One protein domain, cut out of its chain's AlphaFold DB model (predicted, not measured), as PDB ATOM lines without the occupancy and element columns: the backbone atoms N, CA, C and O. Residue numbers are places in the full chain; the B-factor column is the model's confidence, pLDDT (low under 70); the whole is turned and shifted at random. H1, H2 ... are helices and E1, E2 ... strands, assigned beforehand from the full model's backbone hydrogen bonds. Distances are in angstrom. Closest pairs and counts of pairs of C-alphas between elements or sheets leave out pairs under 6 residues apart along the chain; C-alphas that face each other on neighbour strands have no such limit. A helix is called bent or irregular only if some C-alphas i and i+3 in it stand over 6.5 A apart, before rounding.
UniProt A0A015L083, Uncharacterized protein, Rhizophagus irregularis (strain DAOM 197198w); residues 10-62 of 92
ATOM      1  N   PHE A  10      65.058 -25.593 -40.942       85.50
ATOM      2  CA  PHE A  10      63.658 -25.778 -40.587       85.50
ATOM      3  C   PHE A  10      62.757 -25.322 -41.728       85.50
ATOM      4  O   PHE A  10      62.896 -24.215 -42.248       85.50
ATOM      5  N   ILE A  11      61.786 -26.162 -42.064       88.00
ATOM      6  CA  ILE A  11      60.685 -25.792 -42.947       88.00
ATOM      7  C   ILE A  11      59.532 -25.362 -42.046       88.00
ATOM      8  O   ILE A  11      59.154 -26.085 -41.120       88.00
ATOM      9  N   TYR A  12      58.989 -24.175 -42.298       88.00
ATOM     10  CA  TYR A  12      57.868 -23.640 -41.535       88.00
ATOM     11  C   TYR A  12      56.565 -23.790 -42.312       88.00
ATOM     12  O   TYR A  12      56.450 -23.331 -43.447       88.00
ATOM     13  N   LEU A  13      55.574 -24.414 -41.677       87.12
ATOM     14  CA  LEU A  13      54.208 -24.466 -42.185       87.12
ATOM     15  C   LEU A  13      53.499 -23.111 -41.999       87.12
ATOM     16  O   LEU A  13      53.813 -22.397 -41.038       87.12
ATOM     17  N   PRO A  14      52.539 -22.762 -42.878       84.88
ATOM     18  CA  PRO A  14      51.800 -21.502 -42.829       84.88
ATOM     19  C   PRO A  14      51.220 -21.139 -41.457       84.88
ATOM     20  O   PRO A  14      50.770 -21.988 -40.682       84.88
ATOM     21  N   THR A  15      51.157 -19.832 -41.185       76.31
ATOM     22  CA  THR A  15      50.562 -19.292 -39.957       76.31
ATOM     23  C   THR A  15      49.100 -19.719 -39.827       76.31
ATOM     24  O   THR A  15      48.269 -19.369 -40.664       76.31
ATOM     25  N   GLY A  16      48.771 -20.400 -38.731       77.50
ATOM     26  CA  GLY A  16      47.411 -20.854 -38.423       77.50
ATOM     27  C   GLY A  16      47.201 -22.353 -38.614       77.50
ATOM     28  O   GLY A  16      46.223 -22.888 -38.091       77.50
ATOM     29  N   GLU A  17      48.131 -23.044 -39.275       87.12
ATOM     30  CA  GLU A  17      48.152 -24.500 -39.245       87.12
ATOM     31  C   GLU A  17      48.675 -25.010 -37.900       87.12
ATOM     32  O   GLU A  17      49.517 -24.400 -37.240       87.12
ATOM     33  N   ASN A  18      48.134 -26.144 -37.476       90.31
ATOM     34  CA  ASN A  18      48.541 -26.865 -36.285       90.31
ATOM     35  C   ASN A  18      48.345 -28.368 -36.514       90.31
ATOM     36  O   ASN A  18      47.747 -28.791 -37.504       90.31
ATOM     37  N   TYR A  19      48.820 -29.188 -35.579       93.25
ATOM     38  CA  TYR A  19      48.683 -30.642 -35.677       93.25
ATOM     39  C   TYR A  19      47.243 -31.092 -35.944       93.25
ATOM     40  O   TYR A  19      47.035 -31.993 -36.748       93.25
ATOM     41  N   THR A  20      46.250 -30.456 -35.321       93.69
ATOM     42  CA  THR A  20      44.838 -30.805 -35.509       93.69
ATOM     43  C   THR A  20      44.362 -30.489 -36.925       93.69
ATOM     44  O   THR A  20      43.694 -31.321 -37.536       93.69
ATOM     45  N   SER A  21      44.708 -29.317 -37.471       93.94
ATOM     46  CA  SER A  21      44.301 -28.941 -38.831       93.94
ATOM     47  C   SER A  21      44.962 -29.825 -39.887       93.94
ATOM     48  O   SER A  21      44.295 -30.238 -40.829       93.94
ATOM     49  N   ILE A  22      46.246 -30.155 -39.713       94.56
ATOM     50  CA  ILE A  22      46.962 -31.064 -40.618       94.56
ATOM     51  C   ILE A  22      46.408 -32.479 -40.512       94.56
ATOM     52  O   ILE A  22      46.161 -33.113 -41.529       94.56
ATOM     53  N   TYR A  23      46.151 -32.963 -39.297       95.69
ATOM     54  CA  TYR A  23      45.566 -34.284 -39.114       95.69
ATOM     55  C   TYR A  23      44.175 -34.382 -39.745       95.69
ATOM     56  O   TYR A  23      43.838 -35.412 -40.312       95.69
ATOM     57  N   LYS A  24      43.369 -33.313 -39.699       94.88
ATOM     58  CA  LYS A  24      42.080 -33.281 -40.399       94.88
ATOM     59  C   LYS A  24      42.254 -33.469 -41.912       94.88
ATOM     60  O   LYS A  24      41.582 -34.338 -42.450       94.88
ATOM     61  N   LYS A  25      43.181 -32.734 -42.538       94.19
ATOM     62  CA  LYS A  25      43.518 -32.894 -43.965       94.19
ATOM     63  C   LYS A  25      43.998 -34.310 -44.274       94.19
ATOM     64  O   LYS A  25      43.453 -34.955 -45.149       94.19
ATOM     65  N   TYR A  26      44.915 -34.838 -43.462       94.06
ATOM     66  CA  TYR A  26      45.390 -36.218 -43.583       94.06
ATOM     67  C   TYR A  26      44.246 -37.241 -43.565       94.06
ATOM     68  O   TYR A  26      44.259 -38.177 -44.354       94.06
ATOM     69  N   LYS A  27      43.246 -37.069 -42.688       93.88
ATOM     70  CA  LYS A  27      42.069 -37.949 -42.681       93.88
ATOM     71  C   LYS A  27      41.243 -37.812 -43.955       93.88
ATOM     72  O   LYS A  27      40.801 -38.823 -44.478       93.88
ATOM     73  N   GLU A  28      40.997 -36.583 -44.401       93.19
ATOM     74  CA  GLU A  28      40.248 -36.316 -45.633       93.19
ATOM     75  C   GLU A  28      40.939 -36.982 -46.828       93.19
ATOM     76  O   GLU A  28      40.296 -37.753 -47.530       93.19
ATOM     77  N   ASP A  29      42.252 -36.792 -46.971       93.31
ATOM     78  CA  ASP A  29      43.058 -37.396 -48.035       93.31
ATOM     79  C   ASP A  29      43.081 -38.932 -47.941       93.31
ATOM     80  O   ASP A  29      42.916 -39.622 -48.942       93.31
ATOM     81  N   PHE A  30      43.217 -39.490 -46.733       93.50
ATOM     82  CA  PHE A  30      43.218 -40.940 -46.527       93.50
ATOM     83  C   PHE A  30      41.931 -41.597 -47.039       93.50
ATOM     84  O   PHE A  30      42.003 -42.596 -47.749       93.50
ATOM     85  N   TYR A  31      40.767 -41.020 -46.727       90.31
ATOM     86  CA  TYR A  31      39.469 -41.560 -47.149       90.31
ATOM     87  C   TYR A  31      39.122 -41.277 -48.619       90.31
ATOM     88  O   TYR A  31      38.136 -41.813 -49.117       90.31
ATOM     89  N   LEU A  32      39.904 -40.457 -49.331       91.94
ATOM     90  CA  LEU A  32      39.794 -40.353 -50.792       91.94
ATOM     91  C   LEU A  32      40.431 -41.554 -51.500       91.94
ATOM     92  O   LEU A  32      40.020 -41.900 -52.606       91.94
ATOM     93  N   GLU A  33      41.441 -42.165 -50.879       90.50
ATOM     94  CA  GLU A  33      42.246 -43.238 -51.473       90.50
ATOM     95  C   GLU A  33      41.933 -44.629 -50.898       90.50
ATOM     96  O   GLU A  33      42.271 -45.628 -51.529       90.50
ATOM     97  N   HIS A  34      41.289 -44.701 -49.729       90.25
ATOM     98  CA  HIS A  34      41.036 -45.946 -49.003       90.25
ATOM     99  C   HIS A  34      39.557 -46.097 -48.648       90.25
ATOM    100  O   HIS A  34      38.866 -45.122 -48.342       90.25
ATOM    101  N   ASP A  35      39.091 -47.344 -48.631       84.56
ATOM    102  CA  ASP A  35      37.738 -47.681 -48.195       84.56
ATOM    103  C   ASP A  35      37.543 -47.413 -46.696       84.56
ATOM    104  O   ASP A  35      38.465 -47.539 -45.887       84.56
ATOM    105  N   GLU A  36      36.297 -47.157 -46.285       77.75
ATOM    106  CA  GLU A  36      35.929 -46.945 -44.872       77.75
ATOM    107  C   GLU A  36      36.267 -48.135 -43.953       77.75
ATOM    108  O   GLU A  36      36.290 -47.993 -42.728       77.75
ATOM    109  N   SER A  37      36.528 -49.312 -44.531       81.75
ATOM    110  CA  SER A  37      36.960 -50.504 -43.795       81.75
ATOM    111  C   SER A  37      38.413 -50.426 -43.308       81.75
ATOM    112  O   SER A  37      38.794 -51.152 -42.385       81.75
ATOM    113  N   GLU A  38      39.222 -49.538 -43.886       88.00
ATOM    114  CA  GLU A  38      40.605 -49.345 -43.480       88.00
ATOM    115  C   GLU A  38      40.720 -48.436 -42.257       88.00
ATOM    116  O   GLU A  38      40.070 -47.397 -42.118       88.00
ATOM    117  N   THR A  39      41.580 -48.841 -41.324       88.94
ATOM    118  CA  THR A  39      41.741 -48.120 -40.062       88.94
ATOM    119  C   THR A  39      42.832 -47.070 -40.187       88.94
ATOM    120  O   THR A  39      44.022 -47.381 -40.213       88.94
ATOM    121  N   ILE A  40      42.419 -45.806 -40.175       93.44
ATOM    122  CA  ILE A  40      43.341 -44.681 -40.068       93.44
ATOM    123  C   ILE A  40      44.095 -44.690 -38.732       93.44
ATOM    124  O   ILE A  40      43.543 -45.009 -37.673       93.44
ATOM    125  N   ILE A  41      45.370 -44.296 -38.760       94.94
ATOM    126  CA  ILE A  41      46.162 -44.165 -37.534       94.94
ATOM    127  C   ILE A  41      45.552 -43.119 -36.603       94.94
ATOM    128  O   ILE A  41      45.032 -42.096 -37.038       94.94
ATOM    129  N   SER A  42      45.672 -43.339 -35.296       95.75
ATOM    130  CA  SER A  42      45.202 -42.374 -34.307       95.75
ATOM    131  C   SER A  42      46.008 -41.070 -34.340       95.75
ATOM    132  O   SER A  42      47.193 -41.044 -34.681       95.75
ATOM    133  N   TYR A  43      45.395 -39.981 -33.870       96.62
ATOM    134  CA  TYR A  43      46.045 -38.670 -33.764       96.62
ATOM    135  C   TYR A  43      47.332 -38.691 -32.923       96.62
ATOM    136  O   TYR A  43      48.305 -38.004 -33.237       96.62
ATOM    137  N   SER A  44      47.357 -39.484 -31.848       96.56
ATOM    138  CA  SER A  44      48.544 -39.624 -30.999       96.56
ATOM    139  C   SER A  44      49.690 -40.304 -31.746       96.56
ATOM    140  O   SER A  44      50.822 -39.824 -31.683       96.56
ATOM    141  N   THR A  45      49.394 -41.368 -32.496       96.75
ATOM    142  CA  THR A  45      50.368 -42.057 -33.348       96.75
ATOM    143  C   THR A  45      50.859 -41.143 -34.463       96.75
ATOM    144  O   THR A  45      52.067 -41.023 -34.644       96.75
ATOM    145  N   PHE A  46      49.955 -40.426 -35.135       96.62
ATOM    146  CA  PHE A  46      50.300 -39.422 -36.142       96.62
ATOM    147  C   PHE A  46      51.291 -38.389 -35.592       96.62
ATOM    148  O   PHE A  46      52.344 -38.154 -36.177       96.62
ATOM    149  N   ARG A  47      51.003 -37.813 -34.419       95.31
ATOM    150  CA  ARG A  47      51.893 -36.837 -33.779       95.31
ATOM    151  C   ARG A  47      53.246 -37.419 -33.394       95.31
ATOM    152  O   ARG A  47      54.256 -36.734 -33.535       95.31
ATOM    153  N   ARG A  48      53.272 -38.649 -32.881       96.56
ATOM    154  CA  ARG A  48      54.526 -39.332 -32.552       96.56
ATOM    155  C   ARG A  48      55.378 -39.504 -33.811       96.56
ATOM    156  O   ARG A  48      56.517 -39.053 -33.823       96.56
ATOM    157  N   LEU A  49      54.791 -40.053 -34.875       95.69
ATOM    158  CA  LEU A  49      55.468 -40.260 -36.157       95.69
ATOM    159  C   LEU A  49      55.947 -38.945 -36.774       95.69
ATOM    160  O   LEU A  49      57.054 -38.887 -37.291       95.69
ATOM    161  N   TRP A  50      55.166 -37.870 -36.671       94.56
ATOM    162  CA  TRP A  50      55.580 -36.547 -37.137       94.56
ATOM    163  C   TRP A  50      56.893 -36.091 -36.494       94.56
ATOM    164  O   TRP A  50      57.806 -35.639 -37.183       94.56
ATOM    165  N   HIS A  51      56.998 -36.221 -35.171       92.50
ATOM    166  CA  HIS A  51      58.201 -35.831 -34.438       92.50
ATOM    167  C   HIS A  51      59.403 -36.732 -34.740       92.50
ATOM    168  O   HIS A  51      60.530 -36.242 -34.740       92.50
ATOM    169  N   GLU A  52      59.171 -38.022 -34.989       94.12
ATOM    170  CA  GLU A  52      60.223 -39.001 -35.286       94.12
ATOM    171  C   GLU A  52      60.743 -38.879 -36.725       94.12
ATOM    172  O   GLU A  52      61.952 -38.906 -36.948       94.12
ATOM    173  N   LEU A  53      59.843 -38.726 -37.698       93.69
ATOM    174  CA  LEU A  53      60.167 -38.792 -39.125       93.69
ATOM    175  C   LEU A  53      60.481 -37.425 -39.735       93.69
ATOM    176  O   LEU A  53      61.267 -37.344 -40.677       93.69
ATOM    177  N   ILE A  54      59.874 -36.348 -39.227       90.94
ATOM    178  CA  ILE A  54      59.988 -35.009 -39.821       90.94
ATOM    179  C   ILE A  54      60.298 -33.944 -38.750       90.94
ATOM    180  O   ILE A  54      59.605 -32.929 -38.644       90.94
ATOM    181  N   PRO A  55      61.381 -34.109 -37.962       89.12
ATOM    182  CA  PRO A  55      61.707 -33.204 -36.854       89.12
ATOM    183  C   PRO A  55      62.016 -31.764 -37.300       89.12
ATOM    184  O   PRO A  55      61.955 -30.831 -36.497       89.12
ATOM    185  N   ASN A  56      62.338 -31.572 -38.581       89.56
ATOM    186  CA  ASN A  56      62.678 -30.273 -39.158       89.56
ATOM    187  C   ASN A  56      61.454 -29.467 -39.627       89.56
ATOM    188  O   ASN A  56      61.605 -28.308 -40.013       89.56
ATOM    189  N   LEU A  57      60.252 -30.047 -39.596       90.06
ATOM    190  CA  LEU A  57      59.023 -29.360 -39.981       90.06
ATOM    191  C   LEU A  57      58.355 -28.752 -38.742       90.06
ATOM    192  O   LEU A  57      57.927 -29.461 -37.827       90.06
ATOM    193  N   LYS A  58      58.277 -27.421 -38.701       88.44
ATOM    194  CA  LYS A  58      57.739 -26.649 -37.573       88.44
ATOM    195  C   LYS A  58      56.508 -25.854 -38.000       88.44
ATOM    196  O   LYS A  58      56.399 -25.416 -39.138       88.44
ATOM    197  N   PHE A  59      55.596 -25.608 -37.065       89.12
ATOM    198  CA  PHE A  59      54.519 -24.641 -37.279       89.12
ATOM    199  C   PHE A  59      55.050 -23.231 -37.061       89.12
ATOM    200  O   PHE A  59      55.714 -22.970 -36.052       89.12
ATOM    201  N   GLN A  60      54.759 -22.324 -37.993       83.75
ATOM    202  CA  GLN A  60      55.085 -20.922 -37.795       83.75
ATOM    203  C   GLN A  60      54.248 -20.378 -36.627       83.75
ATOM    204  O   GLN A  60      53.016 -20.496 -36.655       83.75
ATOM    205  N   PRO A  61      54.876 -19.802 -35.586       74.62
ATOM    206  CA  PRO A  61      54.129 -19.205 -34.494       74.62
ATOM    207  C   PRO A  61      53.236 -18.090 -35.035       74.62
ATOM    208  O   PRO A  61      53.598 -17.358 -35.960       74.62
ATOM    209  N   SER A  62      52.052 -17.947 -34.442       67.88
ATOM    210  CA  SER A  62      51.220 -16.773 -34.674       67.88
ATOM    211  C   SER A  62      52.035 -15.525 -34.348       67.88
ATOM    212  O   SER A  62      52.549 -15.425 -33.235       67.88
TER     213      SER A  62
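Overview. This is residues 10 to 62 of the 92 residues of an uncharacterized protein of Rhizophagus irregularis (strain DAOM 197198w) (UniProt A0A015L083). The chain makes a long, open loop: two short strands, E1 and E2, lie side by side at one end, two helices set nearly at right angles follow, and residues 32 to 37 stick out at the other end. The printed part has 53 residues, with two named strands and two named helices in the order E1, H1, H2, E2 along the chain; E1 and E2 make a parallel sheet, and the class is mostly helix, with helices holding 26 and strands 6 of the 32 residues in named elements. The whole is only just loose, close to compact, with a radius of gyration of the C-alphas of 12.4 A, and elongated, 36 by 21 by 15 A.

Along the chain. E1, residues 11 to 13, begins at C-alpha (60.685, -25.792, -42.947) and spans 6.7 A; E2, residues 57 to 59, spans 7.1 A and ends at (54.519, -24.641, -37.279). H1, residues 19 to 33, spans 21.2 A; H2, residues 43 to 53, 15.1 A.

Arrangement. E1 and E2 are parallel at 37 degrees, with N 13 and O 58 2.9 A apart, within hydrogen-bond range. E1, H1, H2, E2 form a strand-helix-strand unit, parallel neighbour strands with helices between, its crossover right-handed. H1, with residues 19 to 23 alone, only just touches H2, with 3 pairs of C-alphas within 8 A, closest Tyr 23 and Tyr 43 at 6.9 A; they are about perpendicular, at 82 degrees. E1 and H2 are apart, as are H1 and E2. Every O i to N i+4 pair is within hydrogen-bond range in H2, 10 of 11 in H1.

Size, cuts and confidence. The C-alphas farthest apart, Ser 37 and Ser 62, are 37.7 A apart. The printed part has no cut and no long link; residue 62 is under pLDDT 70.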